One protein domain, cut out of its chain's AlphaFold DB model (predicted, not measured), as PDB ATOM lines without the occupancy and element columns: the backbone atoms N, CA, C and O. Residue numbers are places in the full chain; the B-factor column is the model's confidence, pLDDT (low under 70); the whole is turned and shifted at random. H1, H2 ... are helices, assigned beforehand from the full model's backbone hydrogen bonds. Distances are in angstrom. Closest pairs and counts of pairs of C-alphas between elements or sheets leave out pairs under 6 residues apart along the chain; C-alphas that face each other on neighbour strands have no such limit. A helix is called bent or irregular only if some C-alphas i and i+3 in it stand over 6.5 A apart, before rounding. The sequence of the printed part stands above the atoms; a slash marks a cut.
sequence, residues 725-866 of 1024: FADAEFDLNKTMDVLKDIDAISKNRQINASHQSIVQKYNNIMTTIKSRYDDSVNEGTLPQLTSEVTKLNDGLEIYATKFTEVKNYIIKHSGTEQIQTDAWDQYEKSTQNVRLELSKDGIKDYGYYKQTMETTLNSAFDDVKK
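Overview. This is residues 725 to 866 of the 1024 residues of the protein "GA domain-containing protein" of Ureaplasma diversum (UniProt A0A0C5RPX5). Five helices, H1, H2, H4, H5 and H6, make a rod-shaped up-and-down bundle, each running against the one before it, with long H4 through the middle, H1 and H2 on one side of it, and H5 and H6 on the other. Short H3 sits at one tip, in the turn between H2 and H4. The printed part has 142 residues with six named helices, H1 to H6 in order, and no named strand, so the class is all helix. It is compact, with a radius of gyration of the C-alphas of 16.5 A, and spans 58 by 27 by 23 A.

Arrangement. H1, residues 725 to 740, and H2, residues 749 to 771, form a hairpin; their closest C-alphas, Leu 739 and His 755, are 5.6 A apart. H3, residues 773 to 778, and H2 meet only through their link. H4, residues 782 to 813, is the hub and touches the other five helices, among them H1, where the closest C-alphas of the two, those of Thr 786 and Phe 725, are 4.9 A apart. H5, residues 817 to 839, touches H2 at C-alphas 839 and 758, 4.9 A, their closest. H6, residues 847 to 866, forms a hairpin with H5 at a shallow tilt of 11 degrees; C-alphas 830 and 860, their closest, are 5.2 A apart. Every O i to N i+4 pair is within hydrogen-bond range in H2 and H3, against 10 of 12 in H1, 24 of 28 in H4, 17 of 19 in H5 and 14 of 16 in H6.

Along the chain. H1 begins at C-alpha 725 (-14.242, -5.763, 44.725). H2 is 33.6 A long and H4 46.1 A, with a kink of 29 degrees near residue 795. H5 is irregular, C-alphas 830 and 833 being 7.8 A apart, and H6 likewise, C-alphas 848 and 851 being 7.0 A apart. H6 ends at C-alpha 866 (-45.041, 20.773, 53.383).

Size, cuts and confidence. The farthest C-alphas, Glu 779 and Thr 816, are 58.0 A apart. The printed part has no cut and no long link. Residues 843, 845 and 847 to 849 have pLDDT under 70.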
ATOM      1  N   PHE A 725     -13.404  -5.843  45.929       92.69
ATOM      2  CA  PHE A 725     -14.242  -5.763  44.725       92.69
ATOM      3  C   PHE A 725     -15.607  -6.430  44.939       92.69
ATOM      4  O   PHE A 725     -16.635  -5.886  44.532       92.69
ATOM      5  N   ALA A 726     -15.617  -7.594  45.596       91.00
ATOM      6  CA  ALA A 726     -16.840  -8.338  45.881       91.00
ATOM      7  C   ALA A 726     -17.790  -7.550  46.801       91.00
ATOM      8  O   ALA A 726     -18.996  -7.522  46.552       91.00
ATOM      9  N   ASP A 727     -17.246  -6.859  47.805       91.56
ATOM     10  CA  ASP A 727     -18.025  -5.992  48.695       91.56
ATOM     11  C   ASP A 727     -18.662  -4.816  47.931       91.56
ATOM     12  O   ASP A 727     -19.863  -4.568  48.052       91.56
ATOM     13  N   ALA A 728     -17.900  -4.137  47.062       91.81
ATOM     14  CA  ALA A 728     -18.417  -3.027  46.254       91.81
ATOM     15  C   ALA A 728     -19.547  -3.468  45.301       91.81
ATOM     16  O   ALA A 728     -20.532  -2.749  45.110       91.81
ATOM     17  N   GLU A 729     -19.429  -4.662  44.709       92.81
ATOM     18  CA  GLU A 729     -20.496  -5.262  43.908       92.81
ATOM     19  C   GLU A 729     -21.765  -5.510  44.740       92.81
ATOM     20  O   GLU A 729     -22.885  -5.252  44.279       92.81
ATOM     21  N   PHE A 730     -21.597  -6.054  45.943       93.44
ATOM     22  CA  PHE A 730     -22.707  -6.372  46.827       93.44
ATOM     23  C   PHE A 730     -23.502  -5.114  47.205       93.44
ATOM     24  O   PHE A 730     -24.732  -5.106  47.078       93.44
ATOM     25  N   ASP A 731     -22.812  -4.037  47.582       91.62
ATOM     26  CA  ASP A 731     -23.440  -2.772  47.969       91.62
ATOM     27  C   ASP A 731     -24.246  -2.146  46.823       91.62
ATOM     28  O   ASP A 731     -25.395  -1.741  47.018       91.62
ATOM     29  N   LEU A 732     -23.706  -2.150  45.599       92.69
ATOM     30  CA  LEU A 732     -24.424  -1.633  44.434       92.69
ATOM     31  C   LEU A 732     -25.721  -2.411  44.153       92.69
ATOM     32  O   LEU A 732     -26.767  -1.813  43.880       92.69
ATOM     33  N   ASN A 733     -25.670  -3.744  44.225       91.50
ATOM     34  CA  ASN A 733     -26.846  -4.589  44.016       91.50
ATOM     35  C   ASN A 733     -27.931  -4.324  45.065       91.50
ATOM     36  O   ASN A 733     -29.101  -4.156  44.710       91.50
ATOM     37  N   LYS A 734     -27.533  -4.205  46.334       92.94
ATOM     38  CA  LYS A 734     -28.431  -3.867  47.441       92.94
ATOM     39  C   LYS A 734     -29.126  -2.521  47.218       92.94
ATOM     40  O   LYS A 734     -30.334  -2.414  47.427       92.94
ATOM     41  N   THR A 735     -28.403  -1.507  46.747       93.00
ATOM     42  CA  THR A 735     -28.986  -0.199  46.415       93.00
ATOM     43  C   THR A 735     -29.982  -0.291  45.255       93.00
ATOM     44  O   THR A 735     -31.057   0.310  45.310       93.00
ATOM     45  N   MET A 736     -29.671  -1.063  44.208       93.19
ATOM     46  CA  MET A 736     -30.596  -1.276  43.088       93.19
ATOM     47  C   MET A 736     -31.892  -1.970  43.521       93.19
ATOM     48  O   MET A 736     -32.947  -1.667  42.965       93.19
ATOM     49  N   ASP A 737     -31.839  -2.872  44.502       91.62
ATOM     50  CA  ASP A 737     -33.024  -3.573  45.005       91.62
ATOM     51  C   ASP A 737     -34.039  -2.629  45.664       91.62
ATOM     52  O   ASP A 737     -35.241  -2.817  45.479       91.62
ATOM     53  N   VAL A 738     -33.586  -1.553  46.318       90.69
ATOM     54  CA  VAL A 738     -34.475  -0.507  46.863       90.69
ATOM     55  C   VAL A 738     -35.337   0.130  45.767       90.69
ATOM     56  O   VAL A 738     -36.511   0.413  45.988       90.69
ATOM     57  N   LEU A 739     -34.780   0.331  44.571       91.19
ATOM     58  CA  LEU A 739     -35.505   0.922  43.439       91.19
ATOM     59  C   LEU A 739     -36.401  -0.083  42.701       91.19
ATOM     60  O   LEU A 739     -37.256   0.318  41.915       91.19
ATOM     61  N   LYS A 740     -36.223  -1.388  42.930       89.06
ATOM     62  CA  LYS A 740     -37.109  -2.427  42.377       89.06
ATOM     63  C   LYS A 740     -38.417  -2.555  43.168       89.06
ATOM     64  O   LYS A 740     -39.374  -3.125  42.647       89.06
ATOM     65  N   ASP A 741     -38.477  -2.031  44.392       83.44
ATOM     66  CA  ASP A 741     -39.680  -2.017  45.229       83.44
ATOM     67  C   ASP A 741     -40.635  -0.884  44.802       83.44
ATOM     68  O   ASP A 741     -40.480   0.286  45.166       83.44
ATOM     69  N   ILE A 742     -41.650  -1.256  44.019       79.19
ATOM     70  CA  ILE A 742     -42.589  -0.322  43.381       79.19
ATOM     71  C   ILE A 742     -43.929  -0.183  44.112       79.19
ATOM     72  O   ILE A 742     -44.777   0.591  43.664       79.19
ATOM     73  N   ASP A 743     -44.153  -0.902  45.216       81.12
ATOM     74  CA  ASP A 743     -45.490  -1.050  45.816       81.12
ATOM     75  C   ASP A 743     -46.109   0.305  46.192       81.12
ATOM     76  O   ASP A 743     -47.271   0.583  45.881       81.12
ATOM     77  N   ALA A 744     -45.299   1.198  46.766       74.12
ATOM     78  CA  ALA A 744     -45.733   2.528  47.197       74.12
ATOM     79  C   ALA A 744     -45.923   3.539  46.053       74.12
ATOM     80  O   ALA A 744     -46.589   4.552  46.255       74.12
ATOM     81  N   ILE A 745     -45.359   3.281  44.868       81.94
ATOM     82  CA  ILE A 745     -45.383   4.190  43.707       81.94
ATOM     83  C   ILE A 745     -46.068   3.579  42.484       81.94
ATOM     84  O   ILE A 745     -46.012   4.148  41.397       81.94
ATOM     85  N   SER A 746     -46.744   2.439  42.636       78.50
ATOM     86  CA  SER A 746     -47.378   1.695  41.537       78.50
ATOM     87  C   SER A 746     -48.332   2.549  40.685       78.50
ATOM     88  O   SER A 746     -48.480   2.310  39.484       78.50
ATOM     89  N   LYS A 747     -48.930   3.591  41.278       79.19
ATOM     90  CA  LYS A 747     -49.795   4.569  40.598       79.19
ATOM     91  C   LYS A 747     -49.037   5.735  39.943       79.19
ATOM     92  O   LYS A 747     -49.538   6.287  38.964       79.19
ATOM     93  N   ASN A 748     -47.822   6.063  40.394       82.88
ATOM     94  CA  ASN A 748     -46.970   7.085  39.780       82.88
ATOM     95  C   ASN A 748     -46.078   6.456  38.692       82.88
ATOM     96  O   ASN A 748     -44.957   5.994  38.921       82.88
ATOM     97  N   ARG A 749     -46.607   6.430  37.463       85.25
ATOM     98  CA  ARG A 749     -45.963   5.756  36.321       85.25
ATOM     99  C   ARG A 749     -44.595   6.341  35.954       85.25
ATOM    100  O   ARG A 749     -43.759   5.614  35.428       85.25
ATOM    101  N   GLN A 750     -44.360   7.627  36.213       88.94
ATOM    102  CA  GLN A 750     -43.136   8.321  35.802       88.94
ATOM    103  C   GLN A 750     -41.943   7.998  36.712       88.94
ATOM    104  O   GLN A 750     -40.851   7.727  36.203       88.94
ATOM    105  N   ILE A 751     -42.138   7.957  38.037       90.56
ATOM    106  CA  ILE A 751     -41.086   7.519  38.970       90.56
ATOM    107  C   ILE A 751     -40.747   6.048  38.713       90.56
ATOM    108  O   ILE A 751     -39.573   5.723  38.553       90.56
ATOM    109  N   ASN A 752     -41.759   5.182  38.583       90.00
ATOM    110  CA  ASN A 752     -41.552   3.752  38.339       90.00
ATOM    111  C   ASN A 752     -40.774   3.494  37.031       90.00
ATOM    112  O   ASN A 752     -39.769   2.787  37.028       90.00
ATOM    113  N   ALA A 753     -41.159   4.145  35.926       89.62
ATOM    114  CA  ALA A 753     -40.420   4.038  34.665       89.62
ATOM    115  C   ALA A 753     -38.965   4.532  34.790       89.62
ATOM    116  O   ALA A 753     -38.051   3.930  34.224       89.62
ATOM    117  N   SER A 754     -38.735   5.596  35.570       91.81
ATOM    118  CA  SER A 754     -37.382   6.092  35.849       91.81
ATOM    119  C   SER A 754     -36.557   5.060  36.625       91.81
ATOM    120  O   SER A 754     -35.414   4.803  36.258       91.81
ATOM    121  N   HIS A 755     -37.126   4.434  37.662       93.50
ATOM    122  CA  HIS A 755     -36.453   3.392  38.451       93.50
ATOM    123  C   HIS A 755     -36.059   2.192  37.596       93.50
ATOM    124  O   HIS A 755     -34.911   1.759  37.655       93.50
ATOM    125  N   GLN A 756     -36.962   1.708  36.741       90.75
ATOM    126  CA  GLN A 756     -36.673   0.598  35.830       90.75
ATOM    127  C   GLN A 756     -35.525   0.929  34.869       90.75
ATOM    128  O   GLN A 756     -34.607   0.125  34.706       90.75
ATOM    129  N   SER A 757     -35.537   2.129  34.281       91.19
ATOM    130  CA  SER A 757     -34.475   2.587  33.380       91.19
ATOM    131  C   SER A 757     -33.122   2.705  34.091       91.19
ATOM    132  O   SER A 757     -32.109   2.245  33.560       91.19
ATOM    133  N   ILE A 758     -33.104   3.250  35.311       92.94
ATOM    134  CA  ILE A 758     -31.892   3.360  36.132       92.94
ATOM    135  C   ILE A 758     -31.358   1.961  36.474       92.94
ATOM    136  O   ILE A 758     -30.203   1.664  36.188       92.94
ATOM    137  N   VAL A 759     -32.189   1.060  37.005       93.12
ATOM    138  CA  VAL A 759     -31.765  -0.307  37.363       93.12
ATOM    139  C   VAL A 759     -31.229  -1.064  36.143       93.12
ATOM    140  O   VAL A 759     -30.198  -1.732  36.229       93.12
ATOM    141  N   GLN A 760     -31.877  -0.944  34.982       91.00
ATOM    142  CA  GLN A 760     -31.411  -1.589  33.753       91.00
ATOM    143  C   GLN A 760     -30.040  -1.062  33.306       91.00
ATOM    144  O   GLN A 760     -29.151  -1.856  32.993       91.00
ATOM    145  N   LYS A 761     -29.838   0.262  33.316       91.38
ATOM    146  CA  LYS A 761     -28.547   0.887  32.996       91.38
ATOM    147  C   LYS A 761     -27.438   0.350  33.902       91.38
ATOM    148  O   LYS A 761     -26.394  -0.078  33.413       91.38
ATOM    149  N   TYR A 762     -27.653   0.376  35.214       93.00
ATOM    150  CA  TYR A 762     -26.625  -0.007  36.179       93.00
ATOM    151  C   TYR A 762     -26.262  -1.497  36.077       93.00
ATOM    152  O   TYR A 762     -25.078  -1.827  36.109       93.00
ATOM    153  N   ASN A 763     -27.232  -2.378  35.808       92.12
ATOM    154  CA  ASN A 763     -26.959  -3.789  35.499       92.12
ATOM    155  C   ASN A 763     -26.105  -3.969  34.228       92.12
ATOM    156  O   ASN A 763     -25.176  -4.783  34.210       92.12
ATOM    157  N   ASN A 764     -26.379  -3.203  33.167       90.88
ATOM    158  CA  ASN A 764     -25.600  -3.266  31.924       90.88
ATOM    159  C   ASN A 764     -24.149  -2.799  32.133       90.88
ATOM    160  O   ASN A 764     -23.209  -3.429  31.638       90.88
ATOM    161  N   ILE A 765     -23.954  -1.720  32.900       90.62
ATOM    162  CA  ILE A 765     -22.612  -1.237  33.244       90.62
ATOM    163  C   ILE A 765     -21.879  -2.279  34.096       90.62
ATOM    164  O   ILE A 765     -20.740  -2.614  33.777       90.62
ATOM    165  N   MET A 766     -22.535  -2.867  35.103       91.75
ATOM    166  CA  MET A 766     -21.924  -3.902  35.943       91.75
ATOM    167  C   MET A 766     -21.513  -5.142  35.137       91.75
ATOM    168  O   MET A 766     -20.446  -5.708  35.362       91.75
ATOM    169  N   THR A 767     -22.308  -5.533  34.137       91.00
ATOM    170  CA  THR A 767     -21.957  -6.624  33.209       91.00
ATOM    171  C   THR A 767     -20.681  -6.305  32.426       91.00
ATOM    172  O   THR A 767     -19.809  -7.159  32.270       91.00
ATOM    173  N   THR A 768     -20.537  -5.054  31.982       90.56
ATOM    174  CA  THR A 768     -19.337  -4.586  31.273       90.56
ATOM    175  C   THR A 768     -18.118  -4.571  32.195       90.56
ATOM    176  O   THR A 768     -17.054  -5.043  31.806       90.56
ATOM    177  N   ILE A 769     -18.265  -4.091  33.433       91.62
ATOM    178  CA  ILE A 769     -17.196  -4.098  34.443       91.62
ATOM    179  C   ILE A 769     -16.731  -5.532  34.723       91.62
ATOM    180  O   ILE A 769     -15.536  -5.807  34.667       91.62
ATOM    181  N   LYS A 770     -17.664  -6.469  34.940       90.62
ATOM    182  CA  LYS A 770     -17.340  -7.881  35.200       90.62
ATOM    183  C   LYS A 770     -16.576  -8.554  34.068       90.62
ATOM    184  O   LYS A 770     -15.749  -9.415  34.339       90.62
ATOM    185  N   SER A 771     -16.802  -8.150  32.816       91.31
ATOM    186  CA  SER A 771     -16.040  -8.691  31.683       91.31
ATOM    187  C   SER A 771     -14.543  -8.355  31.731       91.31
ATOM    188  O   SER A 771     -13.756  -9.075  31.133       91.31
ATOM    189  N   ARG A 772     -14.149  -7.305  32.473       92.12
ATOM    190  CA  ARG A 772     -12.749  -6.882  32.663       92.12
ATOM    191  C   ARG A 772     -12.123  -7.392  33.967       92.12
ATOM    192  O   ARG A 772     -10.998  -7.019  34.284       92.12
ATOM    193  N   TYR A 773     -12.847  -8.190  34.754       91.25
ATOM    194  CA  TYR A 773     -12.417  -8.587  36.097       91.25
ATOM    195  C   TYR A 773     -11.121  -9.406  36.079       91.25
ATOM    196  O   TYR A 773     -10.156  -9.027  36.740       91.25
ATOM    197  N   ASP A 774     -11.078 -10.484  35.294       87.31
ATOM    198  CA  ASP A 774      -9.921 -11.387  35.260       87.31
ATOM    199  C   ASP A 774      -8.659 -10.684  34.730       87.31
ATOM    200  O   ASP A 774      -7.580 -10.834  35.306       87.31
ATOM    201  N   ASP A 775      -8.796  -9.848  33.697       87.12
ATOM    202  CA  ASP A 775      -7.691  -9.041  33.160       87.12
ATOM    203  C   ASP A 775      -7.151  -8.076  34.225       87.12
ATOM    204  O   ASP A 775      -5.948  -7.994  34.463       87.12
ATOM    205  N   SER A 776      -8.048  -7.423  34.963       87.31
ATOM    206  CA  SER A 776      -7.687  -6.477  36.016       87.31
ATOM    207  C   SER A 776      -7.008  -7.131  37.227       87.31
ATOM    208  O   SER A 776      -6.214  -6.482  37.913       87.31
ATOM    209  N   VAL A 777      -7.312  -8.401  37.512       86.19
ATOM    210  CA  VAL A 777      -6.606  -9.204  38.525       86.19
ATOM    211  C   VAL A 777      -5.170  -9.474  38.076       86.19
ATOM    212  O   VAL A 777      -4.244  -9.306  38.868       86.19
ATOM    213  N   ASN A 778      -4.982  -9.845  36.808       83.88
ATOM    214  CA  ASN A 778      -3.673 -10.196  36.254       83.88
ATOM    215  C   ASN A 778      -2.760  -8.975  36.056       83.88
ATOM    216  O   ASN A 778      -1.551  -9.065  36.281       83.88
ATOM    217  N   GLU A 779      -3.329  -7.828  35.681       84.44
ATOM    218  CA  GLU A 779      -2.603  -6.567  35.459       84.44
ATOM    219  C   GLU A 779      -2.360  -5.764  36.751       84.44
ATOM    220  O   GLU A 779      -1.640  -4.763  36.739       84.44
ATOM    221  N   GLY A 780      -2.939  -6.192  37.880       81.81
ATOM    222  CA  GLY A 780      -2.840  -5.487  39.163       81.81
ATOM    223  C   GLY A 780      -3.658  -4.190  39.225       81.81
ATOM    224  O   GLY A 780      -3.415  -3.346  40.086       81.81
ATOM    225  N   THR A 781      -4.633  -4.013  38.329       88.31
ATOM    226  CA  THR A 781      -5.497  -2.820  38.247       88.31
ATOM    227  C   THR A 781      -6.859  -3.005  38.920       88.31
ATOM    228  O   THR A 781      -7.775  -2.201  38.737       88.31
ATOM    229  N   LEU A 782      -7.035  -4.085  39.690       89.94
ATOM    230  CA  LEU A 782      -8.283  -4.369  40.404       89.94
ATOM    231  C   LEU A 782      -8.774  -3.207  41.291       89.94
ATOM    232  O   LEU A 782      -9.976  -2.948  41.276       89.94
ATOM    233  N   PRO A 783      -7.907  -2.433  41.983       90.44
ATOM    234  CA  PRO A 783      -8.349  -1.255  42.733       90.44
ATOM    235  C   PRO A 783      -9.096  -0.213  41.885       90.44
ATOM    236  O   PRO A 783     -10.043   0.410  42.368       90.44
ATOM    237  N   GLN A 784      -8.701  -0.020  40.622       88.94
ATOM    238  CA  GLN A 784      -9.355   0.901  39.692       88.94
ATOM    239  C   GLN A 784     -10.763   0.406  39.345       88.94
ATOM    240  O   GLN A 784     -11.716   1.184  39.393       88.94
ATOM    241  N   LEU A 785     -10.901  -0.893  39.069       90.38
ATOM    242  CA  LEU A 785     -12.184  -1.517  38.755       90.38
ATOM    243  C   LEU A 785     -13.133  -1.504  39.968       90.38
ATOM    244  O   LEU A 785     -14.314  -1.202  39.819       90.38
ATOM    245  N   THR A 786     -12.614  -1.738  41.179       92.75
ATOM    246  CA  THR A 786     -13.365  -1.567  42.436       92.75
ATOM    247  C   THR A 786     -13.839  -0.123  42.600       92.75
ATOM    248  O   THR A 786     -15.009   0.108  42.896       92.75
ATOM    249  N   SER A 787     -12.971   0.862  42.338       88.56
ATOM    250  CA  SER A 787     -13.338   2.282  42.414       88.56
ATOM    251  C   SER A 787     -14.447   2.661  41.424       88.56
ATOM    252  O   SER A 787     -15.317   3.457  41.776       88.56
ATOM    253  N   GLU A 788     -14.468   2.088  40.216       89.94
ATOM    254  CA  GLU A 788     -15.560   2.284  39.251       89.94
ATOM    255  C   GLU A 788     -16.917   1.810  39.798       89.94
ATOM    256  O   GLU A 788     -17.915   2.524  39.663       89.94
ATOM    257  N   VAL A 789     -16.955   0.640  40.448       90.94
ATOM    258  CA  VAL A 789     -18.178   0.093  41.066       90.94
ATOM    259  C   VAL A 789     -18.629   0.957  42.245       90.94
ATOM    260  O   VAL A 789     -19.810   1.297  42.336       90.94
ATOM    261  N   THR A 790     -17.703   1.388  43.105       89.75
ATOM    262  CA  THR A 790     -18.020   2.292  44.222       89.75
ATOM    263  C   THR A 790     -18.611   3.614  43.722       89.75
ATOM    264  O   THR A 790     -19.672   4.021  44.189       89.75
ATOM    265  N   LYS A 791     -18.012   4.239  42.696       86.81
ATOM    266  CA  LYS A 791     -18.515   5.499  42.112       86.81
ATOM    267  C   LYS A 791     -19.912   5.371  41.509       86.81
ATOM    268  O   LYS A 791     -20.688   6.326  41.535       86.81
ATOM    269  N   LEU A 792     -20.243   4.205  40.949       87.62
ATOM    270  CA  LEU A 792     -21.608   3.918  40.512       87.62
ATOM    271  C   LEU A 792     -22.567   3.933  41.703       87.62
ATOM    272  O   LEU A 792     -23.601   4.605  41.637       87.62
ATOM    273  N   ASN A 793     -22.220   3.230  42.783       90.38
ATOM    274  CA  ASN A 793     -23.074   3.155  43.961       90.38
ATOM    275  C   ASN A 793     -23.275   4.528  44.626       90.38
ATOM    276  O   ASN A 793     -24.412   4.858  44.947       90.38
ATOM    277  N   ASP A 794     -22.234   5.362  44.723       85.19
ATOM    278  CA  ASP A 794     -22.262   6.655  45.431       85.19
ATOM    279  C   ASP A 794     -23.471   7.541  45.070       85.19
ATOM    280  O   ASP A 794     -24.182   8.037  45.943       85.19
ATOM    281  N   GLY A 795     -23.734   7.750  43.775       82.19
ATOM    282  CA  GLY A 795     -24.861   8.578  43.324       82.19
ATOM    283  C   GLY A 795     -26.220   7.899  43.492       82.19
ATOM    284  O   GLY A 795     -27.225   8.554  43.788       82.19
ATOM    285  N   LEU A 796     -26.256   6.581  43.298       90.94
ATOM    286  CA  LEU A 796     -27.480   5.795  43.366       90.94
ATOM    287  C   LEU A 796     -27.968   5.647  44.813       90.94
ATOM    288  O   LEU A 796     -29.167   5.760  45.068       90.94
ATOM    289  N   GLU A 797     -27.043   5.457  45.752       92.00
ATOM    290  CA  GLU A 797     -27.314   5.274  47.178       92.00
ATOM    291  C   GLU A 797     -27.931   6.522  47.806       92.00
ATOM    292  O   GLU A 797     -28.907   6.414  48.552       92.00
ATOM    293  N   ILE A 798     -27.442   7.715  47.444       90.19
ATOM    294  CA  ILE A 798     -28.018   8.998  47.882       90.19
ATOM    295  C   ILE A 798     -29.500   9.072  47.502       90.19
ATOM    296  O   ILE A 798     -30.358   9.417  48.321       90.19
ATOM    297  N   TYR A 799     -29.813   8.733  46.249       92.25
ATOM    298  CA  TYR A 799     -31.182   8.757  45.751       92.25
ATOM    299  C   TYR A 799     -32.050   7.677  46.398       92.25
ATOM    300  O   TYR A 799     -33.153   7.982  46.850       92.25
ATOM    301  N   ALA A 800     -31.564   6.435  46.473       92.56
ATOM    302  CA  ALA A 800     -32.293   5.306  47.050       92.56
ATOM    303  C   ALA A 800     -32.595   5.513  48.543       92.56
ATOM    304  O   ALA A 800     -33.722   5.278  48.992       92.56
ATOM    305  N   THR A 801     -31.620   6.025  49.299       92.50
ATOM    306  CA  THR A 801     -31.782   6.393  50.710       92.50
ATOM    307  C   THR A 801     -32.870   7.446  50.868       92.50
ATOM    308  O   THR A 801     -33.834   7.232  51.604       92.50
ATOM    309  N   LYS A 802     -32.789   8.554  50.117       93.12
ATOM    310  CA  LYS A 802     -33.802   9.609  50.234       93.12
ATOM    311  C   LYS A 802     -35.175   9.140  49.767       93.12
ATOM    312  O   LYS A 802     -36.160   9.412  50.439       93.12
ATOM    313  N   PHE A 803     -35.252   8.384  48.674       93.38
ATOM    314  CA  PHE A 803     -36.501   7.783  48.207       93.38
ATOM    315  C   PHE A 803     -37.163   6.925  49.294       93.38
ATOM    316  O   PHE A 803     -38.374   7.011  49.480       93.38
ATOM    317  N   THR A 804     -36.373   6.159  50.051       92.88
ATOM    318  CA  THR A 804     -36.863   5.337  51.166       92.88
ATOM    319  C   THR A 804     -37.412   6.199  52.305       92.88
ATOM    320  O   THR A 804     -38.500   5.926  52.811       92.88
ATOM    321  N   GLU A 805     -36.718   7.277  52.684       93.06
ATOM    322  CA  GLU A 805     -37.220   8.242  53.675       93.06
ATOM    323  C   GLU A 805     -38.549   8.876  53.234       93.06
ATOM    324  O   GLU A 805     -39.506   8.907  54.013       93.06
ATOM    325  N   VAL A 806     -38.638   9.320  51.973       93.12
ATOM    326  CA  VAL A 806     -39.868   9.884  51.393       93.12
ATOM    327  C   VAL A 806     -40.991   8.852  51.389       93.12
ATOM    328  O   VAL A 806     -42.099   9.158  51.825       93.12
ATOM    329  N   LYS A 807     -40.710   7.621  50.949       92.62
ATOM    330  CA  LYS A 807     -41.669   6.509  50.941       92.62
ATOM    331  C   LYS A 807     -42.255   6.286  52.328       92.62
ATOM    332  O   LYS A 807     -43.475   6.288  52.489       92.62
ATOM    333  N   ASN A 808     -41.391   6.150  53.330       91.31
ATOM    334  CA  ASN A 808     -41.804   5.919  54.711       91.31
ATOM    335  C   ASN A 808     -42.629   7.090  55.256       91.31
ATOM    336  O   ASN A 808     -43.636   6.876  55.933       91.31
ATOM    337  N   TYR A 809     -42.253   8.323  54.915       91.44
ATOM    338  CA  TYR A 809     -42.993   9.511  55.318       91.44
ATOM    339  C   TYR A 809     -44.387   9.585  54.687       91.44
ATOM    340  O   TYR A 809     -45.373   9.771  55.396       91.44
ATOM    341  N   ILE A 810     -44.495   9.403  53.367       91.88
ATOM    342  CA  ILE A 810     -45.773   9.466  52.644       91.88
ATOM    343  C   ILE A 810     -46.738   8.403  53.174       91.88
ATOM    344  O   ILE A 810     -47.901   8.726  53.437       91.88
ATOM    345  N   ILE A 811     -46.256   7.171  53.378       88.12
ATOM    346  CA  ILE A 811     -47.049   6.067  53.941       88.12
ATOM    347  C   ILE A 811     -47.585   6.443  55.325       88.12
ATOM    348  O   ILE A 811     -48.759   6.214  55.612       88.12
ATOM    349  N   LYS A 812     -46.747   7.058  56.164       88.25
ATOM    350  CA  LYS A 812     -47.100   7.433  57.536       88.25
ATOM    351  C   LYS A 812     -48.062   8.628  57.614       88.25
ATOM    352  O   LYS A 812     -49.000   8.596  58.404       88.25
ATOM    353  N   HIS A 813     -47.852   9.670  56.809       87.62
ATOM    354  CA  HIS A 813     -48.452  10.990  57.046       87.62
ATOM    355  C   HIS A 813     -49.605  11.371  56.104       87.62
ATOM    356  O   HIS A 813     -50.314  12.336  56.379       87.62
ATOM    357  N   SER A 814     -49.836  10.655  55.001       85.62
ATOM    358  CA  SER A 814     -50.764  11.125  53.954       85.62
ATOM    359  C   SER A 814     -52.247  10.858  54.219       85.62
ATOM    360  O   SER A 814     -53.072  11.550  53.644       85.62
ATOM    361  N   GLY A 815     -52.618   9.929  55.109       76.12
ATOM    362  CA  GLY A 815     -53.993   9.699  55.618       76.12
ATOM    363  C   GLY A 815     -55.091   9.307  54.616       76.12
ATOM    364  O   GLY A 815     -56.046   8.646  55.008       76.12
ATOM    365  N   THR A 816     -54.958   9.654  53.335       84.62
ATOM    366  CA  THR A 816     -55.834   9.273  52.225       84.62
ATOM    367  C   THR A 816     -55.001   8.953  50.983       84.62
ATOM    368  O   THR A 816     -53.874   9.424  50.818       84.62
ATOM    369  N   GLU A 817     -55.569   8.160  50.075       86.00
ATOM    370  CA  GLU A 817     -54.909   7.763  48.827       86.00
ATOM    371  C   GLU A 817     -54.677   8.944  47.864       86.00
ATOM    372  O   GLU A 817     -53.676   8.978  47.143       86.00
ATOM    373  N   GLN A 818     -55.560   9.949  47.881       87.62
ATOM    374  CA  GLN A 818     -55.391  11.151  47.062       87.62
ATOM    375  C   GLN A 818     -54.176  11.965  47.520       87.62
ATOM    376  O   GLN A 818     -53.371  12.375  46.691       87.62
ATOM    377  N   ILE A 819     -53.984  12.133  48.834       89.56
ATOM    378  CA  ILE A 819     -52.821  12.854  49.372       89.56
ATOM    379  C   ILE A 819     -51.526  12.081  49.086       89.56
ATOM    380  O   ILE A 819     -50.524  12.704  48.748       89.56
ATOM    381  N   GLN A 820     -51.540  10.742  49.150       90.19
ATOM    382  CA  GLN A 820     -50.384   9.927  48.741       90.19
ATOM    383  C   GLN A 820     -50.031  10.141  47.265       90.19
ATOM    384  O   GLN A 820     -48.856  10.264  46.929       90.19
ATOM    385  N   THR A 821     -51.042  10.210  46.394       90.94
ATOM    386  CA  THR A 821     -50.851  10.469  44.960       90.94
ATOM    387  C   THR A 821     -50.245  11.853  44.738       90.94
ATOM    388  O   THR A 821     -49.194  11.962  44.114       90.94
ATOM    389  N   ASP A 822     -50.826  12.891  45.342       90.88
ATOM    390  CA  ASP A 822     -50.339  14.268  45.210       90.88
ATOM    391  C   ASP A 822     -48.911  14.436  45.769       90.88
ATOM    392  O   ASP A 822     -48.103  15.190  45.227       90.88
ATOM    393  N   ALA A 823     -48.579  13.720  46.848       93.25
ATOM    394  CA  ALA A 823     -47.245  13.709  47.443       93.25
ATOM    395  C   ALA A 823     -46.205  13.072  46.514       93.25
ATOM    396  O   ALA A 823     -45.118  13.621  46.325       93.25
ATOM    397  N   TRP A 824     -46.544  11.939  45.894       94.50
ATOM    398  CA  TRP A 824     -45.673  11.308  44.909       94.50
ATOM    399  C   TRP A 824     -45.541  12.132  43.633       94.50
ATOM    400  O   TRP A 824     -44.440  12.205  43.100       94.50
ATOM    401  N   ASP A 825     -46.599  12.805  43.181       93.44
ATOM    402  CA  ASP A 825     -46.547  13.708  42.027       93.44
ATOM    403  C   ASP A 825     -45.667  14.937  42.308       93.44
ATOM    404  O   ASP A 825     -44.882  15.360  41.459       93.44
ATOM    405  N   GLN A 826     -45.711  15.473  43.532       93.75
ATOM    406  CA  GLN A 826     -44.796  16.535  43.951       93.75
ATOM    407  C   GLN A 826     -43.341  16.043  44.000       93.75
ATOM    408  O   GLN A 826     -42.443  16.736  43.518       93.75
ATOM    409  N   TYR A 827     -43.095  14.840  44.532       94.81
ATOM    410  CA  TYR A 827     -41.755  14.245  44.540       94.81
ATOM    411  C   TYR A 827     -41.251  13.934  43.124       94.81
ATOM    412  O   TYR A 827     -40.075  14.152  42.820       94.81
ATOM    413  N   GLU A 828     -42.134  13.453  42.244       92.75
ATOM    414  CA  GLU A 828     -41.869  13.200  40.827       92.75
ATOM    415  C   GLU A 828     -41.337  14.476  40.184       92.75
ATOM    416  O   GLU A 828     -40.200  14.474  39.695       92.75
ATOM    417  N   LYS A 829     -42.104  15.563  40.301       92.06
ATOM    418  CA  LYS A 829     -41.802  16.859  39.702       92.06
ATOM    419  C   LYS A 829     -40.494  17.439  40.227       92.06
ATOM    420  O   LYS A 829     -39.645  17.856  39.441       92.06
ATOM    421  N   SER A 830     -40.302  17.443  41.547       91.50
ATOM    422  CA  SER A 830     -39.118  18.051  42.166       91.50
ATOM    423  C   SER A 830     -37.837  17.234  41.965       91.50
ATOM    424  O   SER A 830     -36.745  17.794  42.035       91.50
ATOM    425  N   THR A 831     -37.930  15.927  41.681       93.25
ATOM    426  CA  THR A 831     -36.742  15.059  41.529       93.25
ATOM    427  C   THR A 831     -36.498  14.564  40.102       93.25
ATOM    428  O   THR A 831     -35.574  13.783  39.875       93.25
ATOM    429  N   GLN A 832     -37.262  15.048  39.115       90.81
ATOM    430  CA  GLN A 832     -37.156  14.632  37.711       90.81
ATOM    431  C   GLN A 832     -35.735  14.779  37.151       90.81
ATOM    432  O   GLN A 832     -35.198  13.830  36.581       90.81
ATOM    433  N   ASN A 833     -35.091  15.927  37.377       88.25
ATOM    434  CA  ASN A 833     -33.727  16.177  36.901       88.25
ATOM    435  C   ASN A 833     -32.703  15.220  37.524       88.25
ATOM    436  O   ASN A 833     -31.798  14.769  36.832       88.25
ATOM    437  N   VAL A 834     -32.869  14.868  38.805       89.94
ATOM    438  CA  VAL A 834     -31.982  13.919  39.496       89.94
ATOM    439  C   VAL A 834     -32.136  12.517  38.905       89.94
ATOM    440  O   VAL A 834     -31.142  11.869  38.590       89.94
ATOM    441  N   ARG A 835     -33.375  12.061  38.680       91.62
ATOM    442  CA  ARG A 835     -33.640  10.745  38.072       91.62
ATOM    443  C   ARG A 835     -33.142  10.660  36.627       91.62
ATOM    444  O   ARG A 835     -32.557   9.648  36.254       91.62
ATOM    445  N   LEU A 836     -33.330  11.721  35.838       88.31
ATOM    446  CA  LEU A 836     -32.792  11.821  34.476       88.31
ATOM    447  C   LEU A 836     -31.261  11.803  34.464       88.31
ATOM    448  O   LEU A 836     -30.654  11.221  33.572       88.31
ATOM    449  N   GLU A 837     -30.617  12.437  35.442       85.81
ATOM    450  CA  GLU A 837     -29.160  12.436  35.532       85.81
ATOM    451  C   GLU A 837     -28.608  11.039  35.840       85.81
ATOM    452  O   GLU A 837     -27.642  10.611  35.202       85.81
ATOM    453  N   LEU A 838     -29.268  10.309  36.748       88.69
ATOM    454  CA  LEU A 838     -28.942   8.922  37.090       88.69
ATOM    455  C   LEU A 838     -29.157   7.959  35.911       88.69
ATOM    456  O   LEU A 838     -28.413   6.983  35.778       88.69
ATOM    457  N   SER A 839     -30.128   8.239  35.033       86.06
ATOM    458  CA  SER A 839     -30.434   7.400  33.869       86.06
ATOM    459  C   SER A 839     -29.565   7.670  32.633       86.06
ATOM    460  O   SER A 839     -29.570   6.849  31.720       86.06
ATOM    461  N   LYS A 840     -28.778   8.758  32.588       84.00
ATOM    462  CA  LYS A 840     -27.820   9.027  31.491       84.00
ATOM    463  C   LYS A 840     -26.701   7.987  31.448       84.00
ATOM    464  O   LYS A 840     -26.189   7.608  32.497       84.00
ATOM    465  N   ASP A 841     -26.258   7.605  30.254       75.75
ATOM    466  CA  ASP A 841     -25.190   6.615  30.069       75.75
ATOM    467  C   ASP A 841     -23.842   7.039  30.686       75.75
ATOM    468  O   ASP A 841     -23.497   8.223  30.739       75.75
ATOM    469  N   GLY A 842     -23.076   6.041  31.144       76.50
ATOM    470  CA  GLY A 842     -21.726   6.200  31.692       76.50
ATOM    471  C   GLY A 842     -21.613   6.132  33.222       76.50
ATOM    472  O   GLY A 842     -22.603   6.223  33.959       76.50
ATOM    473  N   ILE A 843     -20.368   5.962  33.680       69.75
ATOM    474  CA  ILE A 843     -19.959   6.043  35.088       69.75
ATOM    475  C   ILE A 843     -19.615   7.504  35.371       69.75
ATOM    476  O   ILE A 843     -18.704   8.058  34.757       69.75
ATOM    477  N   LYS A 844     -20.363   8.140  36.271       71.50
ATOM    478  CA  LYS A 844     -20.108   9.520  36.684       71.50
ATOM    479  C   LYS A 844     -19.493   9.535  38.064       71.50
ATOM    480  O   LYS A 844     -19.892   8.770  38.933       71.50
ATOM    481  N   ASP A 845     -18.551  10.445  38.251       69.38
ATOM    482  CA  ASP A 845     -18.082  10.790  39.579       69.38
ATOM    483  C   ASP A 845     -19.106  11.731  40.219       69.38
ATOM    484  O   ASP A 845     -19.240  12.900  39.840       69.38
ATOM    485  N   TYR A 846     -19.879  11.195  41.158       70.44
ATOM    486  CA  TYR A 846     -20.885  11.970  41.866       70.44
ATOM    487  C   TYR A 846     -20.275  12.856  42.954       70.44
ATOM    488  O   TYR A 846     -21.024  13.583  43.586       70.44
ATOM    489  N   GLY A 847     -18.950  12.903  43.145       66.88
ATOM    490  CA  GLY A 847     -18.311  13.754  44.152       66.88
ATOM    491  C   GLY A 847     -18.714  15.235  44.062       66.88
ATOM    492  O   GLY A 847     -19.123  15.820  45.062       66.88
ATOM    493  N   TYR A 848     -18.693  15.833  42.862       60.06
ATOM    494  CA  TYR A 848     -19.127  17.228  42.649       60.06
ATOM    495  C   TYR A 848     -20.660  17.396  42.671       60.06
ATOM    496  O   TYR A 848     -21.185  18.430  43.082       60.06
ATOM    497  N   TYR A 849     -21.404  16.369  42.248       69.50
ATOM    498  CA  TYR A 849     -22.866  16.412  42.137       69.50
ATOM    499  C   TYR A 849     -23.598  15.978  43.414       69.50
ATOM    500  O   TYR A 849     -24.775  16.296  43.558       69.50
ATOM    501  N   LYS A 850     -22.912  15.320  44.357       80.81
ATOM    502  CA  LYS A 850     -23.453  14.747  45.597       80.81
ATOM    503  C   LYS A 850     -24.179  15.796  46.417       80.81
ATOM    504  O   LYS A 850     -25.366  15.643  46.673       80.81
ATOM    505  N   GLN A 851     -23.512  16.905  46.729       80.56
ATOM    506  CA  GLN A 851     -24.113  17.976  47.525       80.56
ATOM    507  C   GLN A 851     -25.321  18.609  46.816       80.56
ATOM    508  O   GLN A 851     -26.325  18.922  47.454       80.56
ATOM    509  N   THR A 852     -25.258  18.760  45.489       83.88
ATOM    510  CA  THR A 852     -26.362  19.314  44.690       83.88
ATOM    511  C   THR A 852     -27.555  18.355  44.645       83.88
ATOM    512  O   THR A 852     -28.698  18.786  44.802       83.88
ATOM    513  N   MET A 853     -27.305  17.053  44.477       87.62
ATOM    514  CA  MET A 853     -28.326  16.004  44.517       87.62
ATOM    515  C   MET A 853     -28.955  15.901  45.902       87.62
ATOM    516  O   MET A 853     -30.175  15.959  45.997       87.62
ATOM    517  N   GLU A 854     -28.157  15.822  46.967       89.62
ATOM    518  CA  GLU A 854     -28.638  15.815  48.352       89.62
ATOM    519  C   GLU A 854     -29.488  17.053  48.643       89.62
ATOM    520  O   GLU A 854     -30.594  16.925  49.157       89.62
ATOM    521  N   THR A 855     -29.030  18.244  48.246       88.00
ATOM    522  CA  THR A 855     -29.789  19.494  48.420       88.00
ATOM    523  C   THR A 855     -31.114  19.452  47.664       88.00
ATOM    524  O   THR A 855     -32.152  19.795  48.229       88.00
ATOM    525  N   THR A 856     -31.106  18.996  46.408       90.62
ATOM    526  CA  THR A 856     -32.315  18.899  45.574       90.62
ATOM    527  C   THR A 856     -33.301  17.883  46.146       90.62
ATOM    528  O   THR A 856     -34.490  18.167  46.242       90.62
ATOM    529  N   LEU A 857     -32.816  16.711  46.558       94.25
ATOM    530  CA  LEU A 857     -33.637  15.634  47.100       94.25
ATOM    531  C   LEU A 857     -34.183  15.973  48.492       94.25
ATOM    532  O   LEU A 857     -35.347  15.694  48.764       94.25
ATOM    533  N   ASN A 858     -33.389  16.620  49.349       92.12
ATOM    534  CA  ASN A 858     -33.858  17.135  50.637       92.12
ATOM    535  C   ASN A 858     -34.896  18.244  50.441       92.12
ATOM    536  O   ASN A 858     -35.946  18.192  51.065       92.12
ATOM    537  N   SER A 859     -34.664  19.181  49.516       91.12
ATOM    538  CA  SER A 859     -35.650  20.224  49.192       91.12
ATOM    539  C   SER A 859     -36.946  19.620  48.649       91.12
ATOM    540  O   SER A 859     -38.033  20.010  49.060       91.12
ATOM    541  N   ALA A 860     -36.843  18.614  47.775       93.88
ATOM    542  CA  ALA A 860     -37.998  17.883  47.270       93.88
ATOM    543  C   ALA A 860     -38.746  17.148  48.386       93.88
ATOM    544  O   ALA A 860     -39.975  17.149  48.401       93.88
ATOM    545  N   PHE A 861     -38.027  16.538  49.331       94.62
ATOM    546  CA  PHE A 861     -38.646  15.916  50.493       94.62
ATOM    547  C   PHE A 861     -39.339  16.959  51.377       94.62
ATOM    548  O   PHE A 861     -40.481  16.750  51.773       94.62
ATOM    549  N   ASP A 862     -38.716  18.108  51.626       91.12
ATOM    550  CA  ASP A 862     -39.328  19.203  52.381       91.12
ATOM    551  C   ASP A 862     -40.591  19.735  51.696       91.12
ATOM    552  O   ASP A 862     -41.580  20.019  52.370       91.12
ATOM    553  N   ASP A 863     -40.603  19.834  50.366       91.38
ATOM    554  CA  ASP A 863     -41.793  20.207  49.598       91.38
ATOM    555  C   ASP A 863     -42.909  19.167  49.735       91.38
ATOM    556  O   ASP A 863     -44.073  19.532  49.916       91.38
ATOM    557  N   VAL A 864     -42.560  17.876  49.711       94.06
ATOM    558  CA  VAL A 864     -43.503  16.780  49.971       94.06
ATOM    559  C   VAL A 864     -44.071  16.887  51.382       94.06
ATOM    560  O   VAL A 864     -45.288  16.873  51.541       94.06
ATOM    561  N   LYS A 865     -43.224  17.055  52.404       92.38
ATOM    562  CA  LYS A 865     -43.641  17.225  53.804       92.38
ATOM    563  C   LYS A 865     -44.609  18.394  53.951       92.38
ATOM    564  O   LYS A 865     -45.712  18.240  54.478       92.38
ATOM    565  N   LYS A 866     -44.233  19.550  53.392       91.19
ATOM    566  CA  LYS A 866     -45.041  20.773  53.383       91.19
ATOM    567  C   LYS A 866     -46.386  20.545  52.711       91.19
ATOM    568  O   LYS A 866     -47.389  20.981  53.269       91.19
TER     569      LYS A 866